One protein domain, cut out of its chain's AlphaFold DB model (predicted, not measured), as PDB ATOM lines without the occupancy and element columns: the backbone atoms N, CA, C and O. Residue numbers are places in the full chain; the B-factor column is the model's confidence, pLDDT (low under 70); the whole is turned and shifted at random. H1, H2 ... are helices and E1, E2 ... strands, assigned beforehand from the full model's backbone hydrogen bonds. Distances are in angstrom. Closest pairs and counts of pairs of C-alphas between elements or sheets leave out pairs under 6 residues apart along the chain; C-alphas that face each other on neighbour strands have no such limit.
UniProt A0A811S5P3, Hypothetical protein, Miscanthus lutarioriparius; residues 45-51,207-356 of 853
ATOM      1  N   ARG A  45      11.811 -13.580   9.356       64.44
ATOM      2  CA  ARG A  45      11.828 -12.471  10.328       64.44
ATOM      3  C   ARG A  45      10.575 -11.620  10.267       64.44
ATOM      4  O   ARG A  45      10.209 -11.128   9.200       64.44
ATOM      5  N   ARG A  46      10.025 -11.331  11.445       60.78
ATOM      6  CA  ARG A  46       9.041 -10.275  11.659       60.78
ATOM      7  C   ARG A  46       9.762  -8.999  12.085       60.78
ATOM      8  O   ARG A  46      10.434  -8.957  13.120       60.78
ATOM      9  N   VAL A  47       9.632  -7.965  11.265       61.44
ATOM     10  CA  VAL A  47      10.346  -6.692  11.389       61.44
ATOM     11  C   VAL A  47       9.332  -5.576  11.616       61.44
ATOM     12  O   VAL A  47       8.364  -5.440  10.868       61.44
ATOM     13  N   ARG A  48       9.538  -4.766  12.654       62.78
ATOM     14  CA  ARG A  48       8.705  -3.603  12.972       62.78
ATOM     15  C   ARG A  48       9.457  -2.318  12.652       62.78
ATOM     16  O   ARG A  48      10.591  -2.132  13.071       62.78
ATOM     17  N   PHE A  49       8.813  -1.414  11.928       71.00
ATOM     18  CA  PHE A  49       9.392  -0.144  11.505       71.00
ATOM     19  C   PHE A  49       8.736   0.993  12.274       71.00
ATOM     20  O   PHE A  49       7.537   1.227  12.112       71.00
ATOM     21  N   ALA A  50       9.513   1.699  13.094       52.53
ATOM     22  CA  ALA A  50       9.039   2.867  13.823       52.53
ATOM     23  C   ALA A  50       9.047   4.105  12.908       52.53
ATOM     24  O   ALA A  50      10.104   4.640  12.560       52.53
ATOM     25  N   ILE A  51       7.854   4.570  12.537       48.03
ATOM     26  CA  ILE A  51       7.613   5.833  11.837       48.03
ATOM     27  C   ILE A  51       7.404   6.931  12.882       48.03
ATOM     28  O   ILE A  51       6.464   6.895  13.678       48.03
ATOM     29  N   GLN A 207      -7.889 -21.441 -11.639       78.31
ATOM     30  CA  GLN A 207      -6.605 -22.137 -11.470       78.31
ATOM     31  C   GLN A 207      -6.413 -22.673 -10.041       78.31
ATOM     32  O   GLN A 207      -5.981 -23.808  -9.869       78.31
ATOM     33  N   HIS A 208      -6.771 -21.879  -9.027       79.94
ATOM     34  CA  HIS A 208      -6.653 -22.247  -7.612       79.94
ATOM     35  C   HIS A 208      -7.580 -23.412  -7.242       79.94
ATOM     36  O   HIS A 208      -7.124 -24.406  -6.674       79.94
ATOM     37  N   THR A 209      -8.855 -23.343  -7.639       82.31
ATOM     38  CA  THR A 209      -9.816 -24.429  -7.407       82.31
ATOM     39  C   THR A 209      -9.372 -25.720  -8.098       82.31
ATOM     40  O   THR A 209      -9.278 -26.753  -7.446       82.31
ATOM     41  N   HIS A 210      -9.006 -25.671  -9.386       83.19
ATOM     42  CA  HIS A 210      -8.586 -26.873 -10.117       83.19
ATOM     43  C   HIS A 210      -7.291 -27.506  -9.594       83.19
ATOM     44  O   HIS A 210      -7.199 -28.734  -9.581       83.19
ATOM     45  N   LEU A 211      -6.313 -26.707  -9.151       80.19
ATOM     46  CA  LEU A 211      -5.122 -27.226  -8.471       80.19
ATOM     47  C   LEU A 211      -5.510 -27.990  -7.202       80.19
ATOM     48  O   LEU A 211      -5.065 -29.118  -7.006       80.19
ATOM     49  N   THR A 212      -6.387 -27.403  -6.385       80.69
ATOM     50  CA  THR A 212      -6.852 -28.006  -5.129       80.69
ATOM     51  C   THR A 212      -7.560 -29.345  -5.380       80.69
ATOM     52  O   THR A 212      -7.301 -30.303  -4.662       80.69
ATOM     53  N   THR A 213      -8.367 -29.461  -6.445       83.81
ATOM     54  CA  THR A 213      -9.056 -30.716  -6.815       83.81
ATOM     55  C   THR A 213      -8.137 -31.800  -7.409       83.81
ATOM     56  O   THR A 213      -8.450 -32.980  -7.283       83.81
ATOM     57  N   GLN A 214      -7.038 -31.450  -8.095       81.00
ATOM     58  CA  GLN A 214      -6.136 -32.447  -8.709       81.00
ATOM     59  C   GLN A 214      -4.967 -32.894  -7.818       81.00
ATOM     60  O   GLN A 214      -4.430 -33.983  -8.035       81.00
ATOM     61  N   LEU A 215      -4.523 -32.065  -6.868       73.62
ATOM     62  CA  LEU A 215      -3.295 -32.335  -6.114       73.62
ATOM     63  C   LEU A 215      -3.433 -33.556  -5.192       73.62
ATOM     64  O   LEU A 215      -2.575 -34.439  -5.242       73.62
ATOM     65  N   VAL A 216      -4.501 -33.602  -4.389       72.69
ATOM     66  CA  VAL A 216      -4.853 -34.653  -3.411       72.69
ATOM     67  C   VAL A 216      -6.319 -34.433  -2.966       72.69
ATOM     68  O   VAL A 216      -6.977 -33.538  -3.489       72.69
ATOM     69  N   LEU A 217      -6.859 -35.249  -2.049       75.50
ATOM     70  CA  LEU A 217      -8.181 -35.032  -1.437       75.50
ATOM     71  C   LEU A 217      -8.389 -33.579  -0.960       75.50
ATOM     72  O   LEU A 217      -7.525 -32.974  -0.319       75.50
ATOM     73  N   GLU A 218      -9.573 -33.042  -1.254       77.00
ATOM     74  CA  GLU A 218      -9.966 -31.673  -0.921       77.00
ATOM     75  C   GLU A 218      -9.949 -31.454   0.604       77.00
ATOM     76  O   GLU A 218     -10.658 -32.127   1.351       77.00
ATOM     77  N   GLY A 219      -9.095 -30.533   1.067       87.94
ATOM     78  CA  GLY A 219      -8.847 -30.260   2.492       87.94
ATOM     79  C   GLY A 219      -7.462 -30.676   3.013       87.94
ATOM     80  O   GLY A 219      -7.046 -30.179   4.059       87.94
ATOM     81  N   ASP A 220      -6.709 -31.511   2.286       92.31
ATOM     82  CA  ASP A 220      -5.332 -31.896   2.655       92.31
ATOM     83  C   ASP A 220      -4.239 -31.069   1.948       92.31
ATOM     84  O   ASP A 220      -3.046 -31.244   2.224       92.31
ATOM     85  N   VAL A 221      -4.632 -30.142   1.069       93.81
ATOM     86  CA  VAL A 221      -3.741 -29.188   0.394       93.81
ATOM     87  C   VAL A 221      -4.326 -27.780   0.476       93.81
ATOM     88  O   VAL A 221      -5.439 -27.535   0.018       93.81
ATOM     89  N   VAL A 222      -3.551 -26.842   1.018       92.12
ATOM     90  CA  VAL A 222      -3.858 -25.409   1.019       92.12
ATOM     91  C   VAL A 222      -3.004 -24.742  -0.051       92.12
ATOM     92  O   VAL A 222      -1.802 -24.544   0.127       92.12
ATOM     93  N   VAL A 223      -3.620 -24.397  -1.180       92.31
ATOM     94  CA  VAL A 223      -2.966 -23.593  -2.219       92.31
ATOM     95  C   VAL A 223      -3.134 -22.109  -1.879       92.31
ATOM     96  O   VAL A 223      -4.249 -21.643  -1.649       92.31
ATOM     97  N   SER A 224      -2.042 -21.351  -1.882       88.62
ATOM     98  CA  SER A 224      -2.023 -19.888  -1.808       88.62
ATOM     99  C   SER A 224      -1.397 -19.305  -3.082       88.62
ATOM    100  O   SER A 224      -0.835 -20.028  -3.908       88.62
ATOM    101  N   ARG A 225      -1.518 -17.989  -3.291       87.56
ATOM    102  CA  ARG A 225      -0.765 -17.292  -4.347       87.56
ATOM    103  C   ARG A 225       0.560 -16.820  -3.773       87.56
ATOM    104  O   ARG A 225       0.564 -16.223  -2.700       87.56
ATOM    105  N   HIS A 226       1.639 -17.044  -4.507       84.75
ATOM    106  CA  HIS A 226       2.971 -16.568  -4.152       84.75
ATOM    107  C   HIS A 226       3.477 -15.560  -5.200       84.75
ATOM    108  O   HIS A 226       2.729 -15.194  -6.114       84.75
ATOM    109  N   ARG A 227       4.715 -15.072  -5.041       69.56
ATOM    110  CA  ARG A 227       5.536 -14.456  -6.098       69.56
ATOM    111  C   ARG A 227       7.021 -14.691  -5.781       69.56
ATOM    112  O   ARG A 227       7.430 -14.404  -4.656       69.56
ATOM    113  N   PRO A 228       7.851 -15.101  -6.755       72.31
ATOM    114  CA  PRO A 228       7.649 -14.999  -8.202       72.31
ATOM    115  C   PRO A 228       6.800 -16.122  -8.818       72.31
ATOM    116  O   PRO A 228       6.214 -15.915  -9.878       72.31
ATOM    117  N   GLU A 229       6.681 -17.276  -8.163       86.94
ATOM    118  CA  GLU A 229       5.863 -18.402  -8.617       86.94
ATOM    119  C   GLU A 229       4.373 -18.071  -8.473       86.94
ATOM    120  O   GLU A 229       3.958 -17.428  -7.515       86.94
ATOM    121  N   ASN A 230       3.533 -18.537  -9.401       85.88
ATOM    122  CA  ASN A 230       2.106 -18.183  -9.396       85.88
ATOM    123  C   ASN A 230       1.344 -18.690  -8.152       85.88
ATOM    124  O   ASN A 230       0.369 -18.065  -7.727       85.88
ATOM    125  N   PHE A 231       1.769 -19.823  -7.585       92.12
ATOM    126  CA  PHE A 231       1.098 -20.514  -6.484       92.12
ATOM    127  C   PHE A 231       2.108 -21.225  -5.577       92.12
ATOM    128  O   PHE A 231       3.092 -21.774  -6.067       92.12
ATOM    129  N   LEU A 232       1.807 -21.278  -4.279       94.06
ATOM    130  CA  LEU A 232       2.468 -22.130  -3.288       94.06
ATOM    131  C   LEU A 232       1.445 -23.166  -2.801       94.06
ATOM    132  O   LEU A 232       0.319 -22.805  -2.466       94.06
ATOM    133  N   ALA A 233       1.814 -24.447  -2.770       94.12
ATOM    134  CA  ALA A 233       0.948 -25.528  -2.298       94.12
ATOM    135  C   ALA A 233       1.481 -26.098  -0.977       94.12
ATOM    136  O   ALA A 233       2.544 -26.718  -0.942       94.12
ATOM    137  N   ILE A 234       0.737 -25.889   0.109       93.00
ATOM    138  CA  ILE A 234       1.060 -26.391   1.445       93.00
ATOM    139  C   ILE A 234       0.287 -27.693   1.663       93.00
ATOM    140  O   ILE A 234      -0.942 -27.695   1.710       93.00
ATOM    141  N   PHE A 235       1.003 -28.808   1.791       94.69
ATOM    142  CA  PHE A 235       0.412 -30.129   2.007       94.69
ATOM    143  C   PHE A 235       0.371 -30.452   3.500       94.69
ATOM    144  O   PHE A 235       1.380 -30.339   4.194       94.69
ATOM    145  N   LYS A 236      -0.780 -30.921   3.982       92.62
ATOM    146  CA  LYS A 236      -1.012 -31.300   5.385       92.62
ATOM    147  C   LYS A 236      -0.255 -32.566   5.812       92.62
ATOM    148  O   LYS A 236       0.005 -32.750   6.997       92.62
ATOM    149  N   TYR A 237       0.122 -33.418   4.856       93.25
ATOM    150  CA  TYR A 237       0.854 -34.664   5.094       93.25
ATOM    151  C   TYR A 237       2.080 -34.776   4.163       93.25
ATOM    152  O   TYR A 237       1.936 -34.537   2.960       93.25
ATOM    153  N   PRO A 238       3.271 -35.183   4.656       90.69
ATOM    154  CA  PRO A 238       4.484 -35.266   3.834       90.69
ATOM    155  C   PRO A 238       4.343 -36.172   2.606       90.69
ATOM    156  O   PRO A 238       4.705 -35.769   1.508       90.69
ATOM    157  N   HIS A 239       3.708 -37.339   2.744       92.69
ATOM    158  CA  HIS A 239       3.512 -38.261   1.620       92.69
ATOM    159  C   HIS A 239       2.616 -37.682   0.505       92.69
ATOM    160  O   HIS A 239       2.760 -38.075  -0.650       92.69
ATOM    161  N   HIS A 240       1.737 -36.716   0.807       93.81
ATOM    162  CA  HIS A 240       0.971 -35.985  -0.208       93.81
ATOM    163  C   HIS A 240       1.839 -34.968  -0.964       93.81
ATOM    164  O   HIS A 240       1.733 -34.888  -2.187       93.81
ATOM    165  N   ARG A 241       2.739 -34.250  -0.271       94.62
ATOM    166  CA  ARG A 241       3.777 -33.416  -0.911       94.62
ATOM    167  C   ARG A 241       4.645 -34.271  -1.826       94.62
ATOM    168  O   ARG A 241       4.850 -33.914  -2.980       94.62
ATOM    169  N   ASP A 242       5.130 -35.398  -1.319       92.81
ATOM    170  CA  ASP A 242       6.091 -36.242  -2.026       92.81
ATOM    171  C   ASP A 242       5.446 -36.890  -3.258       92.81
ATOM    172  O   ASP A 242       5.972 -36.755  -4.358       92.81
ATOM    173  N   ALA A 243       4.233 -37.442  -3.134       93.00
ATOM    174  CA  ALA A 243       3.470 -37.952  -4.276       93.00
ATOM    175  C   ALA A 243       3.085 -36.868  -5.305       93.00
ATOM    176  O   ALA A 243       2.893 -37.185  -6.480       93.00
ATOM    177  N   ALA A 244       2.956 -35.602  -4.900       94.06
ATOM    178  CA  ALA A 244       2.727 -34.486  -5.817       94.06
ATOM    179  C   ALA A 244       4.021 -34.052  -6.532       94.06
ATOM    180  O   ALA A 244       3.999 -33.819  -7.738       94.06
ATOM    181  N   VAL A 245       5.153 -34.022  -5.823       93.81
ATOM    182  CA  VAL A 245       6.492 -33.770  -6.383       93.81
ATOM    183  C   VAL A 245       6.894 -34.868  -7.372       93.81
ATOM    184  O   VAL A 245       7.334 -34.551  -8.474       93.81
ATOM    185  N   THR A 246       6.681 -36.148  -7.046       94.88
ATOM    186  CA  THR A 246       6.990 -37.289  -7.931       94.88
ATOM    187  C   THR A 246       6.212 -37.260  -9.250       94.88
ATOM    188  O   THR A 246       6.676 -37.830 -10.234       94.88
ATOM    189  N   LYS A 247       5.057 -36.582  -9.317       94.19
ATOM    190  CA  LYS A 247       4.326 -36.404 -10.584       94.19
ATOM    191  C   LYS A 247       5.013 -35.414 -11.532       94.19
ATOM    192  O   LYS A 247       4.799 -35.534 -12.733       94.19
ATOM    193  N   GLU A 248       5.797 -34.459 -11.016       92.19
ATOM    194  CA  GLU A 248       6.445 -33.307 -11.691       92.19
ATOM    195  C   GLU A 248       5.495 -32.357 -12.455       92.19
ATOM    196  O   GLU A 248       5.646 -31.140 -12.379       92.19
ATOM    197  N   LYS A 249       4.510 -32.880 -13.189       94.25
ATOM    198  CA  LYS A 249       3.591 -32.158 -14.072       94.25
ATOM    199  C   LYS A 249       2.155 -32.630 -13.835       94.25
ATOM    200  O   LYS A 249       1.864 -33.821 -13.937       94.25
ATOM    201  N   LEU A 250       1.240 -31.702 -13.565       91.94
ATOM    202  CA  LEU A 250      -0.200 -31.957 -13.539       91.94
ATOM    203  C   LEU A 250      -0.873 -31.364 -14.788       91.94
ATOM    204  O   LEU A 250      -0.978 -30.137 -14.896       91.94
ATOM    205  N   PRO A 251      -1.361 -32.203 -15.724       89.62
ATOM    206  CA  PRO A 251      -2.158 -31.745 -16.855       89.62
ATOM    207  C   PRO A 251      -3.578 -31.374 -16.395       89.62
ATOM    208  O   PRO A 251      -4.488 -32.204 -16.294       89.62
ATOM    209  N   VAL A 252      -3.789 -30.085 -16.140       88.81
ATOM    210  CA  VAL A 252      -5.091 -29.513 -15.778       88.81
ATOM    211  C   VAL A 252      -5.732 -28.943 -17.041       88.81
ATOM    212  O   VAL A 252      -5.540 -27.779 -17.394       88.81
ATOM    213  N   ARG A 253      -6.517 -29.772 -17.740       91.25
ATOM    214  CA  ARG A 253      -7.122 -29.446 -19.047       91.25
ATOM    215  C   ARG A 253      -6.046 -29.075 -20.081       91.25
ATOM    216  O   ARG A 253      -5.377 -29.956 -20.599       91.25
ATOM    217  N   ASN A 254      -5.894 -27.784 -20.374       91.25
ATOM    218  CA  ASN A 254      -4.940 -27.214 -21.326       91.25
ATOM    219  C   ASN A 254      -3.811 -26.415 -20.637       91.25
ATOM    220  O   ASN A 254      -3.190 -25.566 -21.274       91.25
ATOM    221  N   LEU A 255      -3.587 -26.643 -19.337       90.19
ATOM    222  CA  LEU A 255      -2.526 -26.031 -18.534       90.19
ATOM    223  C   LEU A 255      -1.576 -27.117 -18.000       90.19
ATOM    224  O   LEU A 255      -2.026 -28.074 -17.369       90.19
ATOM    225  N   ASP A 256      -0.274 -26.943 -18.237       89.81
ATOM    226  CA  ASP A 256       0.813 -27.732 -17.635       89.81
ATOM    227  C   ASP A 256       1.228 -27.074 -16.311       89.81
ATOM    228  O   ASP A 256       1.901 -26.039 -16.311       89.81
ATOM    229  N   PHE A 257       0.790 -27.626 -15.177       93.00
ATOM    230  CA  PHE A 257       1.224 -27.160 -13.859       93.00
ATOM    231  C   PHE A 257       2.425 -27.973 -13.388       93.00
ATOM    232  O   PHE A 257       2.278 -29.131 -12.996       93.00
ATOM    233  N   ARG A 258       3.608 -27.353 -13.385       92.81
ATOM    234  CA  ARG A 258       4.831 -27.994 -12.890       92.81
ATOM    235  C   ARG A 258       4.970 -27.827 -11.386       92.81
ATOM    236  O   ARG A 258       4.917 -26.708 -10.878       92.81
ATOM    237  N   ILE A 259       5.144 -28.946 -10.698       94.38
ATOM    238  CA  ILE A 259       5.345 -29.032  -9.257       94.38
ATOM    239  C   ILE A 259       6.825 -29.279  -9.021       94.38
ATOM    240  O   ILE A 259       7.351 -30.347  -9.323       94.38
ATOM    241  N   TRP A 260       7.477 -28.287  -8.434       90.38
ATOM    242  CA  TRP A 260       8.834 -28.416  -7.929       90.38
ATOM    243  C   TRP A 260       8.778 -28.608  -6.409       90.38
ATOM    244  O   TRP A 260       7.862 -28.083  -5.767       90.38
ATOM    245  N   PRO A 261       9.738 -29.327  -5.797       90.31
ATOM    246  CA  PRO A 261       9.955 -29.214  -4.359       90.31
ATOM    247  C   PRO A 261      10.127 -27.734  -4.012       90.31
ATOM    248  O   PRO A 261      10.834 -27.037  -4.740       90.31
ATOM    249  N   TRP A 262       9.526 -27.255  -2.917       82.25
ATOM    250  CA  TRP A 262       9.787 -25.889  -2.461       82.25
ATOM    251  C   TRP A 262      11.262 -25.766  -2.078       82.25
ATOM    252  O   TRP A 262      11.692 -26.218  -1.016       82.25
ATOM    253  N   ARG A 263      12.044 -25.188  -2.987       74.69
ATOM    254  CA  ARG A 263      13.422 -24.807  -2.745       74.69
ATOM    255  C   ARG A 263      13.395 -23.404  -2.174       74.69
ATOM    256  O   ARG A 263      12.831 -22.497  -2.777       74.69
ATOM    257  N   ILE A 264      14.085 -23.226  -1.056       59.59
ATOM    258  CA  ILE A 264      14.665 -21.927  -0.746       59.59
ATOM    259  C   ILE A 264      15.825 -21.782  -1.735       59.59
ATOM    260  O   ILE A 264      16.965 -22.129  -1.432       59.59
ATOM    261  N   GLU A 265      15.510 -21.378  -2.969       47.44
ATOM    262  CA  GLU A 265      16.524 -20.804  -3.848       47.44
ATOM    263  C   GLU A 265      17.117 -19.591  -3.124       47.44
ATOM    264  O   GLU A 265      16.425 -18.921  -2.352       47.44
ATOM    265  N   ALA A 266      18.415 -19.346  -3.293       42.06
ATOM    266  CA  ALA A 266      19.074 -18.244  -2.609       42.06
ATOM    267  C   ALA A 266      18.540 -16.918  -3.175       42.06
ATOM    268  O   ALA A 266      18.975 -16.469  -4.235       42.06
ATOM    269  N   TYR A 267      17.564 -16.324  -2.480       48.22
ATOM    270  CA  TYR A 267      16.913 -15.053  -2.814       48.22
ATOM    271  C   TYR A 267      17.860 -13.860  -2.573       48.22
ATOM    272  O   TYR A 267      17.614 -13.006  -1.725       48.22
ATOM    273  N   GLY A 268      18.951 -13.841  -3.344       40.31
ATOM    274  CA  GLY A 268      20.024 -12.853  -3.322       40.31
ATOM    275  C   GLY A 268      21.024 -13.024  -2.175       40.31
ATOM    276  O   GLY A 268      20.666 -13.369  -1.052       40.31
ATOM    277  N   ASP A 269      22.277 -12.639  -2.426       44.12
ATOM    278  CA  ASP A 269      23.274 -12.330  -1.382       44.12
ATOM    279  C   ASP A 269      22.989 -10.963  -0.710       44.12
ATOM    280  O   ASP A 269      23.881 -10.274  -0.211       44.12
ATOM    281  N   HIS A 270      21.739 -10.502  -0.783       49.50
ATOM    282  CA  HIS A 270      21.266  -9.164  -0.443       49.50
ATOM    283  C   HIS A 270      19.929  -9.300   0.291       49.50
ATOM    284  O   HIS A 270      19.147 -10.201  -0.005       49.50
ATOM    285  N   CYS A 271      19.635  -8.402   1.233       53.34
ATOM    286  CA  CYS A 271      18.372  -8.436   1.972       53.34
ATOM    287  C   CYS A 271      17.191  -8.032   1.069       53.34
ATOM    288  O   CYS A 271      16.772  -6.875   1.079       53.34
ATOM    289  N   GLU A 272      16.619  -8.972   0.306       54.25
ATOM    290  CA  GLU A 272      15.349  -8.756  -0.393       54.25
ATOM    291  C   GLU A 272      14.202  -8.590   0.622       54.25
ATOM    292  O   GLU A 272      13.466  -9.517   0.969       54.25
ATOM    293  N   LEU A 273      14.028  -7.346   1.072       54.84
ATOM    294  CA  LEU A 273      12.899  -6.830   1.842       54.84
ATOM    295  C   LEU A 273      11.608  -6.868   0.999       54.84
ATOM    296  O   LEU A 273      11.017  -5.843   0.662       54.84
ATOM    297  N   ARG A 274      11.133  -8.072   0.655       51.69
ATOM    298  CA  ARG A 274       9.829  -8.296   0.015       51.69
ATOM    299  C   ARG A 274       8.714  -8.016   1.012       51.69
ATOM    300  O   ARG A 274       8.217  -8.920   1.674       51.69
ATOM    301  N   HIS A 275       8.338  -6.743   1.103       54.19
ATOM    302  CA  HIS A 275       7.369  -6.209   2.055       54.19
ATOM    303  C   HIS A 275       6.002  -6.919   1.986       54.19
ATOM    304  O   HIS A 275       5.087  -6.476   1.288       54.19
ATOM    305  N   HIS A 276       5.813  -7.977   2.776       59.47
ATOM    306  CA  HIS A 276       4.475  -8.371   3.200       59.47
ATOM    307  C   HIS A 276       4.085  -7.493   4.388       59.47
ATOM    308  O   HIS A 276       4.476  -7.774   5.520       59.47
ATOM    309  N   VAL A 277       3.361  -6.403   4.113       63.09
ATOM    310  CA  VAL A 277       2.712  -5.593   5.153       63.09
ATOM    311  C   VAL A 277       1.644  -6.461   5.805       63.09
ATOM    312  O   VAL A 277       0.709  -6.895   5.131       63.09
ATOM    313  N   GLU A 278       1.769  -6.725   7.103       67.12
ATOM    314  CA  GLU A 278       0.733  -7.461   7.821       67.12
ATOM    315  C   GLU A 278      -0.572  -6.665   7.833       67.12
ATOM    316  O   GLU A 278      -0.572  -5.472   8.139       67.12
ATOM    317  N   GLN A 279      -1.702  -7.336   7.601       66.94
ATOM    318  CA  GLN A 279      -3.023  -6.701   7.641       66.94
ATOM    319  C   GLN A 279      -3.298  -6.003   8.993       66.94
ATOM    320  O   GLN A 279      -3.841  -4.904   9.021       66.94
ATOM    321  N   GLN A 280      -2.776  -6.548  10.100       60.09
ATOM    322  CA  GLN A 280      -2.820  -5.925  11.434       60.09
ATOM    323  C   GLN A 280      -2.123  -4.552  11.527       60.09
ATOM    324  O   GLN A 280      -2.347  -3.829  12.495       60.09
ATOM    325  N   SER A 281      -1.270  -4.190  10.564       68.00
ATOM    326  CA  SER A 281      -0.649  -2.856  10.457       68.00
ATOM    327  C   SER A 281      -1.454  -1.890   9.587       68.00
ATOM    328  O   SER A 281      -1.211  -0.690   9.638       68.00
ATOM    329  N   VAL A 282      -2.393  -2.401   8.786       69.69
ATOM    330  CA  VAL A 282      -3.347  -1.604   7.999       69.69
ATOM    331  C   VAL A 282      -4.548  -1.224   8.868       69.69
ATOM    332  O   VAL A 282      -4.987  -0.081   8.846       69.69
ATOM    333  N   ASP A 283      -5.015  -2.162   9.695       66.81
ATOM    334  CA  ASP A 283      -6.179  -1.999  10.577       66.81
ATOM    335  C   ASP A 283      -5.858  -1.257  11.900       66.81
ATOM    336  O   ASP A 283      -6.693  -1.200  12.804       66.81
ATOM    337  N   ARG A 284      -4.634  -0.728  12.071       62.06
ATOM    338  CA  ARG A 284      -4.152  -0.164  13.344       62.06
ATOM    339  C   ARG A 284      -4.324   1.350  13.443       62.06
ATOM    340  O   ARG A 284      -3.814   2.105  12.623       62.06
ATOM    341  N   GLU A 285      -4.933   1.780  14.548       72.25
ATOM    342  CA  GLU A 285      -5.057   3.191  14.949       72.25
ATOM    343  C   GLU A 285      -3.691   3.881  15.139       72.25
ATOM    344  O   GLU A 285      -3.563   5.081  14.899       72.25
ATOM    345  N   ASP A 286      -2.660   3.127  15.544       72.06
ATOM    346  CA  ASP A 286      -1.296   3.638  15.690       72.06
ATOM    347  C   ASP A 286      -0.437   3.362  14.446       72.06
ATOM    348  O   ASP A 286       0.263   2.353  14.340       72.06
ATOM    349  N   THR A 287      -0.455   4.312  13.510       71.56
ATOM    350  CA  THR A 287       0.348   4.289  12.274       71.56
ATOM    351  C   THR A 287       1.851   4.511  12.497       71.56
ATOM    352  O   THR A 287       2.624   4.503  11.538       71.56
ATOM    353  N   ARG A 288       2.303   4.673  13.751       82.62
ATOM    354  CA  ARG A 288       3.728   4.800  14.108       82.62
ATOM    355  C   ARG A 288       4.513   3.501  13.955       82.62
ATOM    356  O   ARG A 288       5.737   3.552  14.040       82.62
ATOM    357  N   VAL A 289       3.865   2.345  13.776       86.25
ATOM    358  CA  VAL A 289       4.562   1.054  13.645       86.25
ATOM    359  C   VAL A 289       3.988   0.212  12.506       86.25
ATOM    360  O   VAL A 289       2.895  -0.339  12.623       86.25
ATOM    361  N   LEU A 290       4.766   0.034  11.434       86.50
ATOM    362  CA  LEU A 290       4.469  -0.953  10.390       86.50
ATOM    363  C   LEU A 290       5.125  -2.292  10.736       86.50
ATOM    364  O   LEU A 290       6.331  -2.339  10.961       86.50
ATOM    365  N   CYS A 291       4.363  -3.384  10.736       86.69
ATOM    366  CA  CYS A 291       4.887  -4.743  10.870       86.69
ATOM    367  C   CYS A 291       4.985  -5.370   9.471       86.69
ATOM    368  O   CYS A 291       3.964  -5.558   8.801       86.69
ATOM    369  N   LEU A 292       6.205  -5.669   9.023       87.94
ATOM    370  CA  LEU A 292       6.480  -6.372   7.768       87.94
ATOM    371  C   LEU A 292       7.171  -7.708   8.051       87.94
ATOM    372  O   LEU A 292       7.867  -7.857   9.057       87.94
ATOM    373  N   TRP A 293       7.073  -8.645   7.114       83.44
ATOM    374  CA  TRP A 293       7.977  -9.796   7.072       83.44
ATOM    375  C   TRP A 293       9.148  -9.549   6.120       83.44
ATOM    376  O   TRP A 293       8.999  -8.887   5.089       83.44
ATOM    377  N   ALA A 294      10.316 -10.071   6.487       86.38
ATOM    378  CA  ALA A 294      11.555  -9.981   5.723       86.38
ATOM    379  C   ALA A 294      12.370 -11.277   5.851       86.38
ATOM    380  O   ALA A 294      12.210 -12.047   6.800       86.38
ATOM    381  N   TRP A 295      13.277 -11.485   4.903       83.75
ATOM    382  CA  TRP A 295      14.136 -12.663   4.824       83.75
ATOM    383  C   TRP A 295      15.578 -12.201   4.635       83.75
ATOM    384  O   TRP A 295      15.843 -11.260   3.891       83.75
ATOM    385  N   THR A 296      16.511 -12.829   5.343       85.56
ATOM    386  CA  THR A 296      17.950 -12.600   5.166       85.56
ATOM    387  C   THR A 296      18.723 -13.747   5.792       85.56
ATOM    388  O   THR A 296      18.320 -14.272   6.831       85.56
ATOM    389  N   TYR A 297      19.854 -14.101   5.189       83.88
ATOM    390  CA  TYR A 297      20.790 -15.073   5.740       83.88
ATOM    391  C   TYR A 297      21.330 -14.653   7.123       83.88
ATOM    392  O   TYR A 297      21.467 -15.492   8.013       83.88
ATOM    393  N   ASN A 298      21.562 -13.354   7.350       82.69
ATOM    394  CA  ASN A 298      22.194 -12.827   8.564       82.69
ATOM    395  C   ASN A 298      21.321 -11.745   9.238       82.69
ATOM    396  O   ASN A 298      20.974 -10.759   8.589       82.69
ATOM    397  N   PRO A 299      20.996 -11.858  10.548       81.75
ATOM    398  CA  PRO A 299      20.267 -10.815  11.288       81.75
ATOM    399  C   PRO A 299      20.881  -9.418  11.186       81.75
ATOM    400  O   PRO A 299      20.158  -8.427  11.234       81.75
ATOM    401  N   SER A 300      22.208  -9.357  11.121       83.38
ATOM    402  CA  SER A 300      22.997  -8.148  11.363       83.38
ATOM    403  C   SER A 300      23.042  -7.202  10.165       83.38
ATOM    404  O   SER A 300      23.370  -6.032  10.339       83.38
ATOM    405  N   ASP A 301      22.696  -7.707   8.978       84.06
ATOM    406  CA  ASP A 301      22.816  -6.988   7.705       84.06
ATOM    407  C   ASP A 301      21.537  -6.204   7.360       84.06
ATOM    408  O   ASP A 301      21.518  -5.408   6.421       84.06
ATOM    409  N   ILE A 302      20.469  -6.372   8.153       85.94
ATOM    410  CA  ILE A 302      19.305  -5.485   8.114       85.94
ATOM    411  C   ILE A 302      19.731  -4.119   8.660       85.94
ATOM    412  O   ILE A 302      20.068  -3.973   9.837       85.94
ATOM    413  N   SER A 303      19.675  -3.101   7.801       87.44
ATOM    414  CA  SER A 303      19.987  -1.718   8.165       87.44
ATOM    415  C   SER A 303      19.049  -1.219   9.266       87.44
ATOM    416  O   SER A 303      17.891  -0.906   9.005       87.44
ATOM    417  N   LYS A 304      19.558  -1.106  10.502       92.25
ATOM    418  CA  LYS A 304      18.784  -0.678  11.691       92.25
ATOM    419  C   LYS A 304      18.152   0.716  11.568       92.25
ATOM    420  O   LYS A 304      17.229   1.050  12.305       92.25
ATOM    421  N   VAL A 305      18.675   1.532  10.660       92.00
ATOM    422  CA  VAL A 305      18.059   2.770  10.182       92.00
ATOM    423  C   VAL A 305      18.073   2.703   8.663       92.00
ATOM    424  O   VAL A 305      19.124   2.470   8.070       92.00
ATOM    425  N   THR A 306      16.919   2.909   8.041       92.00
ATOM    426  CA  THR A 306      16.765   2.951   6.581       92.00
ATOM    427  C   THR A 306      15.880   4.142   6.205       92.00
ATOM    428  O   THR A 306      15.166   4.681   7.059       92.00
ATOM    429  N   TRP A 307      15.945   4.613   4.960       91.94
ATOM    430  CA  TRP A 307      15.130   5.746   4.510       91.94
ATOM    431  C   TRP A 307      13.884   5.257   3.772       91.94
ATOM    432  O   TRP A 307      13.976   4.483   2.822       91.94
ATOM    433  N   LEU A 308      12.715   5.751   4.176       90.12
ATOM    434  CA  LEU A 308      11.417   5.432   3.592       90.12
ATOM    435  C   LEU A 308      10.900   6.622   2.789       90.12
ATOM    436  O   LEU A 308      10.462   7.608   3.375       90.12
ATOM    437  N   THR A 309      10.910   6.532   1.463       89.38
ATOM    438  CA  THR A 309      10.272   7.524   0.591       89.38
ATOM    439  C   THR A 309       8.866   7.063   0.232       89.38
ATOM    440  O   THR A 309       8.688   6.144  -0.568       89.38
ATOM    441  N   ILE A 310       7.858   7.724   0.797       87.75
ATOM    442  CA  ILE A 310       6.454   7.544   0.424       87.75
ATOM    443  C   ILE A 310       6.126   8.546  -0.688       87.75
ATOM    444  O   ILE A 310       6.147   9.758  -0.473       87.75
ATOM    445  N   THR A 311       5.834   8.046  -1.885       88.69
ATOM    446  CA  THR A 311       5.231   8.817  -2.984       88.69
ATOM    447  C   THR A 311       3.758   8.440  -3.121       88.69
ATOM    448  O   THR A 311       3.368   7.356  -2.688       88.69
ATOM    449  N   ASP A 312       2.956   9.288  -3.769       81.25
ATOM    450  CA  ASP A 312       1.490   9.150  -3.874       81.25
ATOM    451  C   ASP A 312       0.997   7.748  -4.299       81.25
ATOM    452  O   ASP A 312      -0.086   7.334  -3.896       81.25
ATOM    453  N   ASN A 313       1.793   7.017  -5.093       80.75
ATOM    454  CA  ASN A 313       1.459   5.680  -5.604       80.75
ATOM    455  C   ASN A 313       2.471   4.572  -5.243       80.75
ATOM    456  O   ASN A 313       2.193   3.405  -5.517       80.75
ATOM    457  N   THR A 314       3.654   4.885  -4.691       79.31
ATOM    458  CA  THR A 314       4.659   3.866  -4.325       79.31
ATOM    459  C   THR A 314       5.438   4.217  -3.062       79.31
ATOM    460  O   THR A 314       5.865   5.356  -2.859       79.31
ATOM    461  N   VAL A 315       5.677   3.195  -2.240       80.56
ATOM    462  CA  VAL A 315       6.599   3.229  -1.100       80.56
ATOM    463  C   VAL A 315       7.941   2.659  -1.559       80.56
ATOM    464  O   VAL A 315       7.975   1.603  -2.191       80.56
ATOM    465  N   LEU A 316       9.034   3.355  -1.257       83.44
ATOM    466  CA  LEU A 316      10.400   2.949  -1.584       83.44
ATOM    467  C   LEU A 316      11.255   2.961  -0.314       83.44
ATOM    468  O   LEU A 316      11.289   3.966   0.394       83.44
ATOM    469  N   VAL A 317      11.955   1.860  -0.050       84.81
ATOM    470  CA  VAL A 317      12.977   1.763   1.002       84.81
ATOM    471  C   VAL A 317      14.358   1.945   0.366       84.81
ATOM    472  O   VAL A 317      14.592   1.485  -0.753       84.81
ATOM    473  N   HIS A 318      15.254   2.657   1.050       83.12
ATOM    474  CA  HIS A 318      16.610   2.955   0.589       83.12
ATOM    475  C   HIS A 318      17.626   2.595   1.679       83.12
ATOM    476  O   HIS A 318      17.765   3.312   2.675       83.12
ATOM    477  N   ASP A 319      18.341   1.489   1.477       79.94
ATOM    478  CA  ASP A 319      19.281   0.949   2.459       79.94
ATOM    479  C   ASP A 319      20.540   1.814   2.585       79.94
ATOM    480  O   ASP A 319      21.345   1.921   1.659       79.94
ATOM    481  N   GLY A 320      20.695   2.451   3.751       73.50
ATOM    482  CA  GLY A 320      21.853   3.260   4.157       73.50
ATOM    483  C   GLY A 320      22.032   4.595   3.419       73.50
ATOM    484  O   GLY A 320      22.339   5.610   4.046       73.50
ATOM    485  N   ALA A 321      21.828   4.625   2.104       76.62
ATOM    486  CA  ALA A 321      21.985   5.813   1.276       76.62
ATOM    487  C   ALA A 321      20.825   6.804   1.466       76.62
ATOM    488  O   ALA A 321      19.652   6.437   1.375       76.62
ATOM    489  N   VAL A 322      21.157   8.087   1.649       75.00
ATOM    490  CA  VAL A 322      20.176   9.179   1.543       75.00
ATOM    491  C   VAL A 322      19.569   9.140   0.132       75.00
ATOM    492  O   VAL A 322      20.330   9.099  -0.839       75.00
ATOM    493  N   PRO A 323      18.231   9.125  -0.026       78.31
ATOM    494  CA  PRO A 323      17.626   8.884  -1.328       78.31
ATOM    495  C   PRO A 323      18.022   9.908  -2.405       78.31
ATOM    496  O   PRO A 323      18.191  11.102  -2.120       78.31
ATOM    497  N   PRO A 324      18.129   9.460  -3.673       71.88
ATOM    498  CA  PRO A 324      18.520  10.316  -4.784       71.88
ATOM    499  C   PRO A 324      17.525  11.467  -4.944       71.88
ATOM    500  O   PRO A 324      16.314  11.264  -5.085       71.88
ATOM    501  N   HIS A 325      18.057  12.685  -4.888       68.06
ATOM    502  CA  HIS A 325      17.269  13.904  -4.780       68.06
ATOM    503  C   HIS A 325      16.390  14.127  -6.026       68.06
ATOM    504  O   HIS A 325      16.764  13.786  -7.147       68.06
ATOM    505  N   GLY A 326      15.210  14.724  -5.832       70.25
ATOM    506  CA  GLY A 326      14.296  15.105  -6.918       70.25
ATOM    507  C   GLY A 326      13.080  14.194  -7.129       70.25
ATOM    508  O   GLY A 326      12.179  14.571  -7.881       70.25
ATOM    509  N   ARG A 327      12.972  13.046  -6.442       64.69
ATOM    510  CA  ARG A 327      11.697  12.307  -6.378       64.69
ATOM    511  C   ARG A 327      10.690  13.074  -5.512       64.69
ATOM    512  O   ARG A 327      11.015  13.505  -4.411       64.69
ATOM    513  N   ARG A 328       9.462  13.250  -6.013       74.38
ATOM    514  CA  ARG A 328       8.361  13.901  -5.282       74.38
ATOM    515  C   ARG A 328       7.725  12.901  -4.311       74.38
ATOM    516  O   ARG A 328       6.764  12.226  -4.661       74.38
ATOM    517  N   GLY A 329       8.297  12.785  -3.119       86.75
ATOM    518  CA  GLY A 329       7.765  11.970  -2.029       86.75
ATOM    519  C   GLY A 329       8.183  12.519  -0.673       86.75
ATOM    520  O   GLY A 329       9.125  13.307  -0.580       86.75
ATOM    521  N   LEU A 330       7.481  12.102   0.375       87.19
ATOM    522  CA  LEU A 330       7.885  12.349   1.753       87.19
ATOM    523  C   LEU A 330       8.892  11.272   2.151       87.19
ATOM    524  O   LEU A 330       8.537  10.098   2.255       87.19
ATOM    525  N   THR A 331      10.147  11.670   2.343       89.75
ATOM    526  CA  THR A 331      11.192  10.785   2.857       89.75
ATOM    527  C   THR A 331      11.291  10.909   4.375       89.75
ATOM    528  O   THR A 331      11.471  12.003   4.907       89.75
ATOM    529  N   PHE A 332      11.241   9.770   5.063       89.31
ATOM    530  CA  PHE A 332      11.414   9.639   6.506       89.31
ATOM    531  C   PHE A 332      12.638   8.777   6.815       89.31
ATOM    532  O   PHE A 332      12.854   7.756   6.163       89.31
ATOM    533  N   SER A 333      13.416   9.140   7.833       91.25
ATOM    534  CA  SER A 333      14.312   8.197   8.505       91.25
ATOM    535  C   SER A 333      13.455   7.287   9.391       91.25
ATOM    536  O   SER A 333      12.696   7.774  10.232       91.25
ATOM    537  N   ILE A 334      13.523   5.969   9.181       93.44
ATOM    538  CA  ILE A 334      12.770   4.986   9.974       93.44
ATOM    539  C   ILE A 334      13.721   4.044  10.708       93.44
ATOM    540  O   ILE A 334      14.734   3.605  10.158       93.44
ATOM    541  N   ILE A 335      13.395   3.747  11.967       93.69
ATOM    542  CA  ILE A 335      14.146   2.787  12.781       93.69
ATOM    543  C   ILE A 335      13.553   1.400  12.552       93.69
ATOM    544  O   ILE A 335      12.332   1.224  12.564       93.69
ATOM    545  N   VAL A 336      14.432   0.431  12.326       93.75
ATOM    546  CA  VAL A 336      14.098  -0.957  12.027       93.75
ATOM    547  C   VAL A 336      14.355  -1.797  13.272       93.75
ATOM    548  O   VAL A 336      15.502  -1.957  13.688       93.75
ATOM    549  N   HIS A 337      13.278  -2.317  13.850       93.81
ATOM    550  CA  HIS A 337      13.286  -3.193  15.011       93.81
ATOM    551  C   HIS A 337      13.022  -4.639  14.590       93.81
ATOM    552  O   HIS A 337      12.091  -4.926  13.831       93.81
ATOM    553  N   LEU A 338      13.799  -5.575  15.121       93.06
ATOM    554  CA  LEU A 338      13.441  -6.984  15.132       93.06
ATOM    555  C   LEU A 338      12.448  -7.216  16.274       93.06
ATOM    556  O   LEU A 338      12.674  -6.795  17.404       93.06
ATOM    557  N   ASP A 339      11.341  -7.883  15.965       92.00
ATOM    558  CA  ASP A 339      10.292  -8.210  16.937       92.00
ATOM    559  C   ASP A 339      10.301  -9.708  17.248       92.00
ATOM    560  O   ASP A 339      10.322 -10.111  18.410       92.00
ATOM    561  N   LEU A 340      10.370 -10.528  16.194       92.56
ATOM    562  CA  LEU A 340      10.418 -11.985  16.271       92.56
ATOM    563  C   LEU A 340      11.297 -12.538  15.139       92.56
ATOM    564  O   LEU A 340      11.171 -12.156  13.972       92.56
ATOM    565  N   LEU A 341      12.206 -13.442  15.496       93.12
ATOM    566  CA  LEU A 341      13.086 -14.185  14.595       93.12
ATOM    567  C   LEU A 341      12.676 -15.655  14.576       93.12
ATOM    568  O   LEU A 341      12.747 -16.318  15.605       93.12
ATOM    569  N   GLU A 342      12.331 -16.176  13.405       93.12
ATOM    570  CA  GLU A 342      12.151 -17.607  13.175       93.12
ATOM    571  C   GLU A 342      13.440 -18.179  12.580       93.12
ATOM    572  O   GLU A 342      13.789 -17.920  11.423       93.12
ATOM    573  N   LEU A 343      14.192 -18.935  13.380       90.56
ATOM    574  CA  LEU A 343      15.343 -19.675  12.870       90.56
ATOM    575  C   LEU A 343      14.876 -20.792  11.917       90.56
ATOM    576  O   LEU A 343      13.743 -21.269  12.041       90.56
ATOM    577  N   PRO A 344      15.719 -21.234  10.961       88.94
ATOM    578  CA  PRO A 344      15.386 -22.382  10.125       88.94
ATOM    579  C   PRO A 344      15.079 -23.596  11.015       88.94
ATOM    580  O   PRO A 344      15.720 -23.741  12.060       88.94
ATOM    581  N   PRO A 345      14.127 -24.466  10.634       89.62
ATOM    582  CA  PRO A 345      13.790 -25.628  11.443       89.62
ATOM    583  C   PRO A 345      15.022 -26.509  11.685       89.62
ATOM    584  O   PRO A 345      15.806 -26.763  10.767       89.62
ATOM    585  N   ASP A 346      15.179 -26.971  12.926       90.81
ATOM    586  CA  ASP A 346      16.290 -27.824  13.344       90.81
ATOM    587  C   ASP A 346      16.260 -29.206  12.655       90.81
ATOM    588  O   ASP A 346      15.345 -29.555  11.903       90.81
ATOM    589  N   SER A 347      17.243 -30.061  12.957       89.50
ATOM    590  CA  SER A 347      17.286 -31.449  12.463       89.50
ATOM    591  C   SER A 347      16.117 -32.341  12.925       89.50
ATOM    592  O   SER A 347      16.058 -33.512  12.554       89.50
ATOM    593  N   HIS A 348      15.197 -31.814  13.735       91.38
ATOM    594  CA  HIS A 348      13.978 -32.461  14.214       91.38
ATOM    595  C   HIS A 348      12.702 -31.764  13.700       91.38
ATOM    596  O   HIS A 348      11.601 -32.129  14.115       91.38
ATOM    597  N   GLY A 349      12.827 -30.788  12.791       89.62
ATOM    598  CA  GLY A 349      11.715 -30.037  12.209       89.62
ATOM    599  C   GLY A 349      11.133 -28.945  13.113       89.62
ATOM    600  O   GLY A 349      10.049 -28.441  12.825       89.62
ATOM    601  N   ARG A 350      11.808 -28.581  14.209       89.88
ATOM    602  CA  ARG A 350      11.358 -27.557  15.160       89.88
ATOM    603  C   ARG A 350      11.881 -26.189  14.749       89.88
ATOM    604  O   ARG A 350      13.088 -25.985  14.680       89.88
ATOM    605  N   VAL A 351      10.973 -25.245  14.518       91.50
ATOM    606  CA  VAL A 351      11.311 -23.825  14.346       91.50
ATOM    607  C   VAL A 351      11.599 -23.230  15.725       91.50
ATOM    608  O   VAL A 351      10.724 -23.231  16.590       91.50
ATOM    609  N   GLU A 352      12.817 -22.733  15.945       93.56
ATOM    610  CA  GLU A 352      13.140 -21.945  17.138       93.56
ATOM    611  C   GLU A 352      12.752 -20.482  16.891       93.56
ATOM    612  O   GLU A 352      13.364 -19.783  16.080       93.56
ATOM    613  N   THR A 353      11.715 -20.022  17.591       94.25
ATOM    614  CA  THR A 353      11.276 -18.624  17.588       94.25
ATOM    615  C   THR A 353      11.964 -17.855  18.711       94.25
ATOM    616  O   THR A 353      11.872 -18.241  19.878       94.25
ATOM    617  N   LYS A 354      12.617 -16.743  18.375       94.31
ATOM    618  CA  LYS A 354      13.281 -15.852  19.325       94.31
ATOM    619  C   LYS A 354      12.681 -14.452  19.261       94.31
ATOM    620  O   LYS A 354      12.891 -13.730  18.286       94.31
ATOM    621  N   ASP A 355      12.004 -14.070  20.333       93.50
ATOM    622  CA  ASP A 355      11.458 -12.726  20.514       93.50
ATOM    623  C   ASP A 355      12.565 -11.721  20.874       93.50
ATOM    624  O   ASP A 355      13.560 -12.060  21.526       93.50
ATOM    625  N   PHE A 356      12.384 -10.468  20.458       92.19
ATOM    626  CA  PHE A 356      13.308  -9.366  20.718       92.19
ATOM    627  C   PHE A 356      12.577  -8.192  21.382       92.19
ATOM    628  O   PHE A 356      11.658  -7.599  20.820       92.19
TER     629      PHE A 356
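This is residues 45 to 51 and 207 to 356 of the 853 residues of the protein "Hypothetical protein" of Miscanthus lutarioriparius (UniProt A0A811S5P3). What shape does this backbone take? Two lobes are joined by one long stretch with no named element, residues 259 to 278: one lobe is a strongly twisted, branched sheet of E1, E6, E7, E8, E9 and E10, grazed by the small helix H3, and the other is made of two hairpins, E2 with E3 and E4 with E5, with H1 packed on E2 and E4, and H2 close to the end of E3. In the sheet the long strand E9 bends and pairs along its length with E7, then E1, then E10. What is it made of, and how large is it? The printed part has 157 residues with three named helices and ten named strands, in the order E1 H1 E2 E3 H2 E4 E5 H3 E6 E7 E8 E9 E10; neighbour strands are antiparallel, and the class is mixed, with 78 residues in named elements, under half. The whole is loose, with a radius of gyration of the C-alphas of 19.5 A and spans of 51 by 39 by 34 A.

How is the largest sheet put together? E9, residues 330 to 342, bends by 60 degrees at residue 333; its pairing is staggered, with E7, residues 305 to 311, over 330 to 335, with E1, residues 45 to 50, over 335 to 341, and with E10, residues 353 to 355, over 340 to 342. E1 lies on one side of E9, E7 and E10 on the other side. The edge strands are E10, E8, residues 314 to 318, a neighbour of E7, and E6, residues 289 to 295, a neighbour of E1. Which backbone atoms show these pairs? N 48 and O 337 of E1 and E9 are 2.8 A apart, N 308 and O 332 of E7 and E9 2.8 A, and N 47 and O 292 of E1 and E6 2.8 A, within hydrogen-bond range. In the hairpin E7 and E8, N 309 and O 316 are 2.8 A apart, and in the hairpin E9 and E10, N 341 and O 354 are 2.9 A apart. H3, residues 279 to 282, only grazes the sheet, and its closest C-alphas to E6 are those of Ser 281 and Leu 290, 5.5 A. What makes the other lobe? E2, residues 221 to 224, and E3, residues 232 to 235, are a hairpin with N 222 and O 234 at 2.8 A; E4, residues 249 to 252, and E5, residues 255 to 258, are another, with N 250 and O 257 at 2.8 A. The closest C-alphas of H1, residues 207 to 215, and E2 are those of Thr 212 and Val 221, 6.4 A; those of H1 and E4 are His 210 and Val 252, 7.2 A. H2, residues 238 to 245, is close to but not clearly touching H1, with Leu 215 and Ala 244 the closest C-alphas at 6.4 A, and comes nearest to E3 with the C-alphas of Arg 241 and Phe 235, 5.5 A. How do the helix backbones look? In H1 and H2 every O i to N i+4 pair is within hydrogen-bond range; H3 is too short for such a pair.

Where are the longer elements? E9 measures 32.3 A from first to last C-alpha, E7 19.4 A, E6 18.9 A, E1 16.0 A, E8 13.0 A and H1 12.0 A. Which points help to find them? E1 begins at C-alpha 45, (11.828, -12.471, 10.328), H1 begins at C-alpha 207, (-6.605, -22.137, -11.470), and E10 ends at C-alpha 355, (11.458, -12.726, 20.514).

How far does it reach, and where is it cut? The two C-alphas farthest apart are those of Leu 217 and His 325, 55.3 A. Residues 52 to 206 are not printed, and C-alphas 51 and 207 are 39.1 A apart across this cut. Which links are long, and where is confidence low? The links E5 to H3 and E8 to E9 are long, with 20 and 11 residues. The mean pLDDT of the printed part is 81.4, and 30 residues are under 70, among them residues 264 to 284.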